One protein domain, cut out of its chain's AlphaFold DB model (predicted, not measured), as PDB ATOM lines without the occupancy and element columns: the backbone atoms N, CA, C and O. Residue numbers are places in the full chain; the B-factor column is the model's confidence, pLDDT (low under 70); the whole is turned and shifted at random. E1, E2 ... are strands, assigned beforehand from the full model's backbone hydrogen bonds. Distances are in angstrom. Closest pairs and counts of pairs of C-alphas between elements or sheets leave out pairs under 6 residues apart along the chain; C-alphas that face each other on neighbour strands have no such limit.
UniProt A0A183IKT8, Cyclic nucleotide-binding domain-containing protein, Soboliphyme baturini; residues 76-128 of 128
ATOM      1  N   TRP A  76      43.582  70.788  34.314       92.94
ATOM      2  CA  TRP A  76      44.071  70.190  33.073       92.94
ATOM      3  C   TRP A  76      45.000  69.031  33.401       92.94
ATOM      4  O   TRP A  76      46.121  69.239  33.865       92.94
ATOM      5  N   GLU A  77      44.558  67.814  33.104       92.69
ATOM      6  CA  GLU A  77      45.358  66.610  33.307       92.69
ATOM      7  C   GLU A  77      45.810  66.004  31.977       92.69
ATOM      8  O   GLU A  77      45.066  65.964  30.994       92.69
ATOM      9  N   MET A  78      47.047  65.508  31.949       94.06
ATOM     10  CA  MET A  78      47.611  64.789  30.814       94.06
ATOM     11  C   MET A  78      48.154  63.456  31.302       94.06
ATOM     12  O   MET A  78      48.964  63.415  32.224       94.06
ATOM     13  N   HIS A  79      47.713  62.382  30.655       94.06
ATOM     14  CA  HIS A  79      48.034  61.017  31.047       94.06
ATOM     15  C   HIS A  79      48.657  60.246  29.888       94.06
ATOM     16  O   HIS A  79      48.320  60.469  28.721       94.06
ATOM     17  N   ASP A  80      49.549  59.315  30.221       94.38
ATOM     18  CA  ASP A  80      50.148  58.401  29.255       94.38
ATOM     19  C   ASP A  80      49.140  57.355  28.753       94.38
ATOM     20  O   ASP A  80      48.116  57.055  29.378       94.38
ATOM     21  N   ALA A  81      49.448  56.749  27.604       91.81
ATOM     22  CA  ALA A  81      48.617  55.700  27.031       91.81
ATOM     23  C   ALA A  81      48.466  54.507  27.995       91.81
ATOM     24  O   ALA A  81      49.449  53.935  28.462       91.81
ATOM     25  N   GLY A  82      47.220  54.096  28.233       90.62
ATOM     26  CA  GLY A  82      46.890  52.979  29.123       90.62
ATOM     27  C   GLY A  82      46.649  53.370  30.582       90.62
ATOM     28  O   GLY A  82      46.316  52.490  31.374       90.62
ATOM     29  N   TYR A  83      46.765  54.654  30.937       92.81
ATOM     30  CA  TYR A  83      46.409  55.133  32.270       92.81
ATOM     31  C   TYR A  83      44.899  54.961  32.550       92.81
ATOM     32  O   TYR A  83      44.074  55.402  31.741       92.81
ATOM     33  N   PRO A  84      44.503  54.322  33.667       90.56
ATOM     34  CA  PRO A  84      43.099  54.194  34.045       90.56
ATOM     35  C   PRO A  84      42.588  55.483  34.712       90.56
ATOM     36  O   PRO A  84      43.060  55.847  35.782       90.56
ATOM     37  N   LEU A  85      41.599  56.155  34.105       90.94
ATOM     38  CA  LEU A  85      40.974  57.357  34.691       90.94
ATOM     39  C   LEU A  85      39.986  57.034  35.821       90.94
ATOM     40  O   LEU A  85      39.895  57.769  36.796       90.94
ATOM     41  N   TYR A  86      39.228  55.947  35.676       88.19
ATOM     42  CA  TYR A  86      38.274  55.454  36.668       88.19
ATOM     43  C   TYR A  86      38.090  53.943  36.500       88.19
ATOM     44  O   TYR A  86      38.303  53.408  35.405       88.19
ATOM     45  N   SER A  87      37.694  53.251  37.571       88.44
ATOM     46  CA  SER A  87      37.409  51.815  37.527       88.44
ATOM     47  C   SER A  87      35.914  51.533  37.606       88.44
ATOM     48  O   SER A  87      35.122  52.302  38.149       88.44
ATOM     49  N   GLN A  88      35.515  50.386  37.058       87.19
ATOM     50  CA  GLN A  88      34.149  49.894  37.185       87.19
ATOM     51  C   GLN A  88      33.784  49.729  38.670       87.19
ATOM     52  O   GLN A  88      34.520  49.087  39.417       87.19
ATOM     53  N   ASN A  89      32.609  50.239  39.052       86.50
ATOM     54  CA  ASN A  89      32.061  50.256  40.417       86.50
ATOM     55  C   ASN A  89      32.707  51.255  41.394       86.50
ATOM     56  O   ASN A  89      32.328  51.259  42.567       86.50
ATOM     57  N   ASP A  90      33.622  52.117  40.939       87.44
ATOM     58  CA  ASP A  90      34.081  53.235  41.763       87.44
ATOM     59  C   ASP A  90      32.972  54.289  41.911       87.44
ATOM     60  O   ASP A  90      32.144  54.491  41.021       87.44
ATOM     61  N   SER A  91      32.957  54.983  43.053       86.56
ATOM     62  CA  SER A  91      32.064  56.128  43.245       86.56
ATOM     63  C   SER A  91      32.468  57.262  42.305       86.56
ATOM     64  O   SER A  91      33.614  57.710  42.347       86.56
ATOM     65  N   ALA A  92      31.517  57.787  41.532       84.00
ATOM     66  CA  ALA A  92      31.751  58.945  40.676       84.00
ATOM     67  C   ALA A  92      32.100  60.183  41.522       84.00
ATOM     68  O   ALA A  92      31.304  60.629  42.353       84.00
ATOM     69  N   ASN A  93      33.307  60.717  41.336       83.81
ATOM     70  CA  ASN A  93      33.827  61.888  42.048       83.81
ATOM     71  C   ASN A  93      34.343  62.995  41.110       83.81
ATOM     72  O   ASN A  93      34.508  64.130  41.553       83.81
ATOM     73  N   CYS A  94      34.571  62.677  39.835       87.50
ATOM     74  CA  CYS A  94      35.159  63.565  38.843       87.50
ATOM     75  C   CYS A  94      34.439  63.426  37.503       87.50
ATOM     76  O   CYS A  94      33.983  62.345  37.136       87.50
ATOM     77  N   LEU A  95      34.394  64.531  36.761       90.81
ATOM     78  CA  LEU A  95      33.868  64.603  35.408       90.81
ATOM     79  C   LEU A  95      34.989  65.047  34.475       90.81
ATOM     80  O   LEU A  95      35.626  66.067  34.731       90.81
ATOM     81  N   TYR A  96      35.203  64.314  33.387       92.31
ATOM     82  CA  TYR A  96      36.282  64.598  32.447       92.31
ATOM     83  C   TYR A  96      35.724  64.995  31.085       92.31
ATOM     84  O   TYR A  96      34.716  64.458  30.626       92.31
ATOM     85  N   ILE A  97      36.427  65.907  30.419       94.19
ATOM     86  CA  ILE A  97      36.217  66.241  29.011       94.19
ATOM     87  C   ILE A  97      37.487  65.835  28.275       94.19
ATOM     88  O   ILE A  97      38.584  66.263  28.632       94.19
ATOM     89  N   VAL A  98      37.360  65.009  27.241       94.88
ATOM     90  CA  VAL A  98      38.517  64.593  26.447       94.88
ATOM     91  C   VAL A  98      38.918  65.749  25.533       94.88
ATOM     92  O   VAL A  98      38.174  66.144  24.642       94.88
ATOM     93  N   LEU A  99      40.106  66.316  25.732       94.62
ATOM     94  CA  LEU A  99      40.573  67.473  24.949       94.62
ATOM     95  C   LEU A  99      41.519  67.067  23.814       94.62
ATOM     96  O   LEU A  99      41.577  67.733  22.778       94.62
ATOM     97  N   SER A 100      42.219  65.945  23.984       93.00
ATOM     98  CA  SER A 100      43.094  65.334  22.985       93.00
ATOM     99  C   SER A 100      43.250  63.838  23.266       93.00
ATOM    100  O   SER A 100      43.216  63.416  24.419       93.00
ATOM    101  N   GLY A 101      43.448  63.037  22.217       93.62
ATOM    102  CA  GLY A 101      43.598  61.585  22.321       93.62
ATOM    103  C   GLY A 101      42.275  60.820  22.248       93.62
ATOM    104  O   GLY A 101      41.280  61.323  21.723       93.62
ATOM    105  N   ARG A 102      42.302  59.564  22.713       93.69
ATOM    106  CA  ARG A 102      41.138  58.669  22.761       93.69
ATOM    107  C   ARG A 102      41.094  57.923  24.084       93.69
ATOM    108  O   ARG A 102      42.109  57.368  24.502       93.69
ATOM    109  N   LEU A 103      39.917  57.876  24.690       94.06
ATOM    110  CA  LEU A 103      39.650  57.124  25.911       94.06
ATOM    111  C   LEU A 103      38.789  55.905  25.582       94.06
ATOM    112  O   LEU A 103      37.898  55.986  24.745       94.06
ATOM    113  N   ARG A 104      39.041  54.773  26.236       93.12
ATOM    114  CA  ARG A 104      38.295  53.528  26.015       93.12
ATOM    115  C   ARG A 104      37.608  53.078  27.291       93.12
ATOM    116  O   ARG A 104      38.284  52.849  28.291       93.12
ATOM    117  N   SER A 105      36.294  52.893  27.225       91.06
ATOM    118  CA  SER A 105      35.519  52.251  28.282       91.06
ATOM    119  C   SER A 105      35.609  50.737  28.138       91.06
ATOM    120  O   SER A 105      35.289  50.175  27.085       91.06
ATOM    121  N   VAL A 106      36.063  50.069  29.195       90.12
ATOM    122  CA  VAL A 106      36.212  48.614  29.238       90.12
ATOM    123  C   VAL A 106      35.425  48.083  30.425       90.12
ATOM    124  O   VAL A 106      35.718  48.436  31.564       90.12
ATOM    125  N   LEU A 107      34.455  47.209  30.161       88.44
ATOM    126  CA  LEU A 107      33.717  46.495  31.202       88.44
ATOM    127  C   LEU A 107      34.299  45.101  31.399       88.44
ATOM    128  O   LEU A 107      34.720  44.438  30.446       88.44
ATOM    129  N   THR A 108      34.301  44.655  32.651       86.62
ATOM    130  CA  THR A 108      34.604  43.271  33.012       86.62
ATOM    131  C   THR A 108      33.279  42.572  33.311       86.62
ATOM    132  O   THR A 108      32.657  42.852  34.335       86.62
ATOM    133  N   GLU A 109      32.810  41.721  32.391       81.69
ATOM    134  CA  GLU A 109      31.545  40.971  32.543       81.69
ATOM    135  C   GLU A 109      31.739  39.763  33.480       81.69
ATOM    136  O   GLU A 109      30.949  39.544  34.395       81.69
ATOM    137  N   GLU A 110      32.843  39.031  33.305       82.12
ATOM    138  CA  GLU A 110      33.268  37.909  34.149       82.12
ATOM    139  C   GLU A 110      34.742  38.083  34.549       82.12
ATOM    140  O   GLU A 110      35.489  38.756  33.828       82.12
ATOM    141  N   PRO A 111      35.209  37.476  35.659       74.25
ATOM    142  CA  PRO A 111      36.610  37.550  36.064       74.25
ATOM    143  C   PRO A 111      37.553  37.125  34.923       74.25
ATOM    144  O   PRO A 111      37.665  35.950  34.593       74.25
ATOM    145  N   GLY A 112      38.237  38.100  34.316       74.56
ATOM    146  CA  GLY A 112      39.193  37.885  33.223       74.56
ATOM    147  C   GLY A 112      38.682  38.203  31.812       74.56
ATOM    148  O   GLY A 112      39.508  38.351  30.912       74.56
ATOM    149  N   ILE A 113      37.373  38.391  31.605       82.38
ATOM    150  CA  ILE A 113      36.812  38.772  30.300       82.38
ATOM    151  C   ILE A 113      36.588  40.284  30.266       82.38
ATOM    152  O   ILE A 113      35.616  40.806  30.812       82.38
ATOM    153  N   LYS A 114      37.510  40.989  29.603       82.75
ATOM    154  CA  LYS A 114      37.421  42.430  29.346       82.75
ATOM    155  C   LYS A 114      36.802  42.684  27.979       82.75
ATOM    156  O   LYS A 114      37.307  42.193  26.970       82.75
ATOM    157  N   LYS A 115      35.763  43.509  27.937       86.88
ATOM    158  CA  LYS A 115      35.072  43.901  26.709       86.88
ATOM    159  C   LYS A 115      35.161  45.408  26.523       86.88
ATOM    160  O   LYS A 115      34.811  46.168  27.423       86.88
ATOM    161  N   LEU A 116      35.637  45.831  25.353       85.88
ATOM    162  CA  LEU A 116      35.569  47.230  24.938       85.88
ATOM    163  C   LEU A 116      34.105  47.577  24.666       85.88
ATOM    164  O   LEU A 116      33.462  46.917  23.851       85.88
ATOM    165  N   VAL A 117      33.596  48.589  25.354       86.81
ATOM    166  CA  VAL A 117      32.197  49.016  25.242       86.81
ATOM    167  C   VAL A 117      32.083  50.237  24.354       86.81
ATOM    168  O   VAL A 117      31.248  50.268  23.457       86.81
ATOM    169  N   GLU A 118      32.947  51.223  24.588       89.94
ATOM    170  CA  GLU A 118      32.852  52.528  23.948       89.94
ATOM    171  C   GLU A 118      34.235  53.183  23.839       89.94
ATOM    172  O   GLU A 118      35.140  52.900  24.631       89.94
ATOM    173  N   GLU A 119      34.408  54.043  22.838       94.19
ATOM    174  CA  GLU A 119      35.599  54.872  22.651       94.19
ATOM    175  C   GLU A 119      35.160  56.338  22.566       94.19
ATOM    176  O   GLU A 119      34.298  56.671  21.760       94.19
ATOM    177  N   TYR A 120      35.768  57.191  23.389       94.56
ATOM    178  CA  TYR A 120      35.503  58.624  23.468       94.56
ATOM    179  C   TYR A 120      36.661  59.408  22.850       94.56
ATOM    180  O   TYR A 120      37.837  59.075  23.044       94.56
ATOM    181  N   GLY A 121      36.329  60.453  22.104       95.12
ATOM    182  CA  GLY A 121      37.255  61.349  21.430       95.12
ATOM    183  C   GLY A 121      37.123  62.791  21.904       95.12
ATOM    184  O   GLY A 121      36.484  63.101  22.902       95.12
ATOM    185  N   ARG A 122      37.767  63.706  21.177       95.19
ATOM    186  CA  ARG A 122      37.804  65.126  21.538       95.19
ATOM    187  C   ARG A 122      36.396  65.726  21.661       95.19
ATOM    188  O   ARG A 122      35.655  65.749  20.685       95.19
ATOM    189  N   GLY A 123      36.110  66.323  22.814       92.94
ATOM    190  CA  GLY A 123      34.844  66.972  23.150       92.94
ATOM    191  C   GLY A 123      33.862  66.068  23.893       92.94
ATOM    192  O   GLY A 123      32.899  66.587  24.453       92.94
ATOM    193  N   ASP A 124      34.118  64.759  23.944       94.75
ATOM    194  CA  ASP A 124      33.273  63.825  24.678       94.75
ATOM    195  C   ASP A 124      33.484  63.967  26.187       94.75
ATOM    196  O   ASP A 124      34.581  64.271  26.671       94.75
ATOM    197  N   LEU A 125      32.401  63.740  26.923       92.00
ATOM    198  CA  LEU A 125      32.306  63.910  28.365       92.00
ATOM    199  C   LEU A 125      32.107  62.544  29.023       92.00
ATOM    200  O   LEU A 125      31.274  61.758  28.575       92.00
ATOM    201  N   VAL A 126      32.882  62.256  30.069       90.88
ATOM    202  CA  VAL A 126      32.938  60.937  30.723       90.88
ATOM    203  C   VAL A 126      33.000  61.067  32.246       90.88
ATOM    204  O   VAL A 126      33.423  62.101  32.764       90.88
ATOM    205  N   GLY A 127      32.615  60.009  32.963       82.00
ATOM    206  CA  GLY A 127      32.563  60.004  34.435       82.00
ATOM    207  C   GLY A 127      31.207  60.413  35.029       82.00
ATOM    208  O   GLY A 127      31.160  60.839  36.179       82.00
ATOM    209  N   LEU A 128      30.126  60.305  34.244       74.31
ATOM    210  CA  LEU A 128      28.737  60.407  34.720       74.31
ATOM    211  C   LEU A 128      28.220  59.079  35.280       74.31
ATOM    212  O   LEU A 128      28.616  58.022  34.738       74.31
TER     213      LEU A 128
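What this domain is: This is residues 76 to 128 of the 128 residues of the protein "Cyclic nucleotide-binding domain-containing protein" of Soboliphyme baturini (UniProt A0A183IKT8). With little regular structure, the domain is a long hairpin of strands E1 and E2, its tip at one end of the long axis, and a looped chain at the other end. There a short antiparallel pairing ties residues 96 to 97 to residues 125 to 126. The printed part has 53 residues, with no named helix and two strands, E1 then E2, in one antiparallel sheet; the class is all strand, with 16 residues in named elements. It is only just compact, close to loose, with a radius of gyration of the C-alphas of 11.6 A, and elongated, spanning 33 by 21 by 18 A.

Where its parts are: E1, residues 103 to 110, is 21.9 A long and begins at C-alpha 103 (39.650, 57.124, 25.911). E2, residues 113 to 120, is 21.0 A long and ends at C-alpha 120 (35.503, 58.624, 23.468).

How they stand to each other: E1 and E2 form a hairpin with a tight link, antiparallel at 155 degrees between directions. C-alphas 104 and 119, which face each other, are 4.5 A apart. N 105 and O 118, 2.8 A apart, are within hydrogen-bond range.

The domain as a whole: The two farthest C-alphas, of Trp 76 and Glu 110, are 34.1 A apart. Residues 76 to 102 hold no named element. The printed part has no cut, and no printed residue is under pLDDT 70.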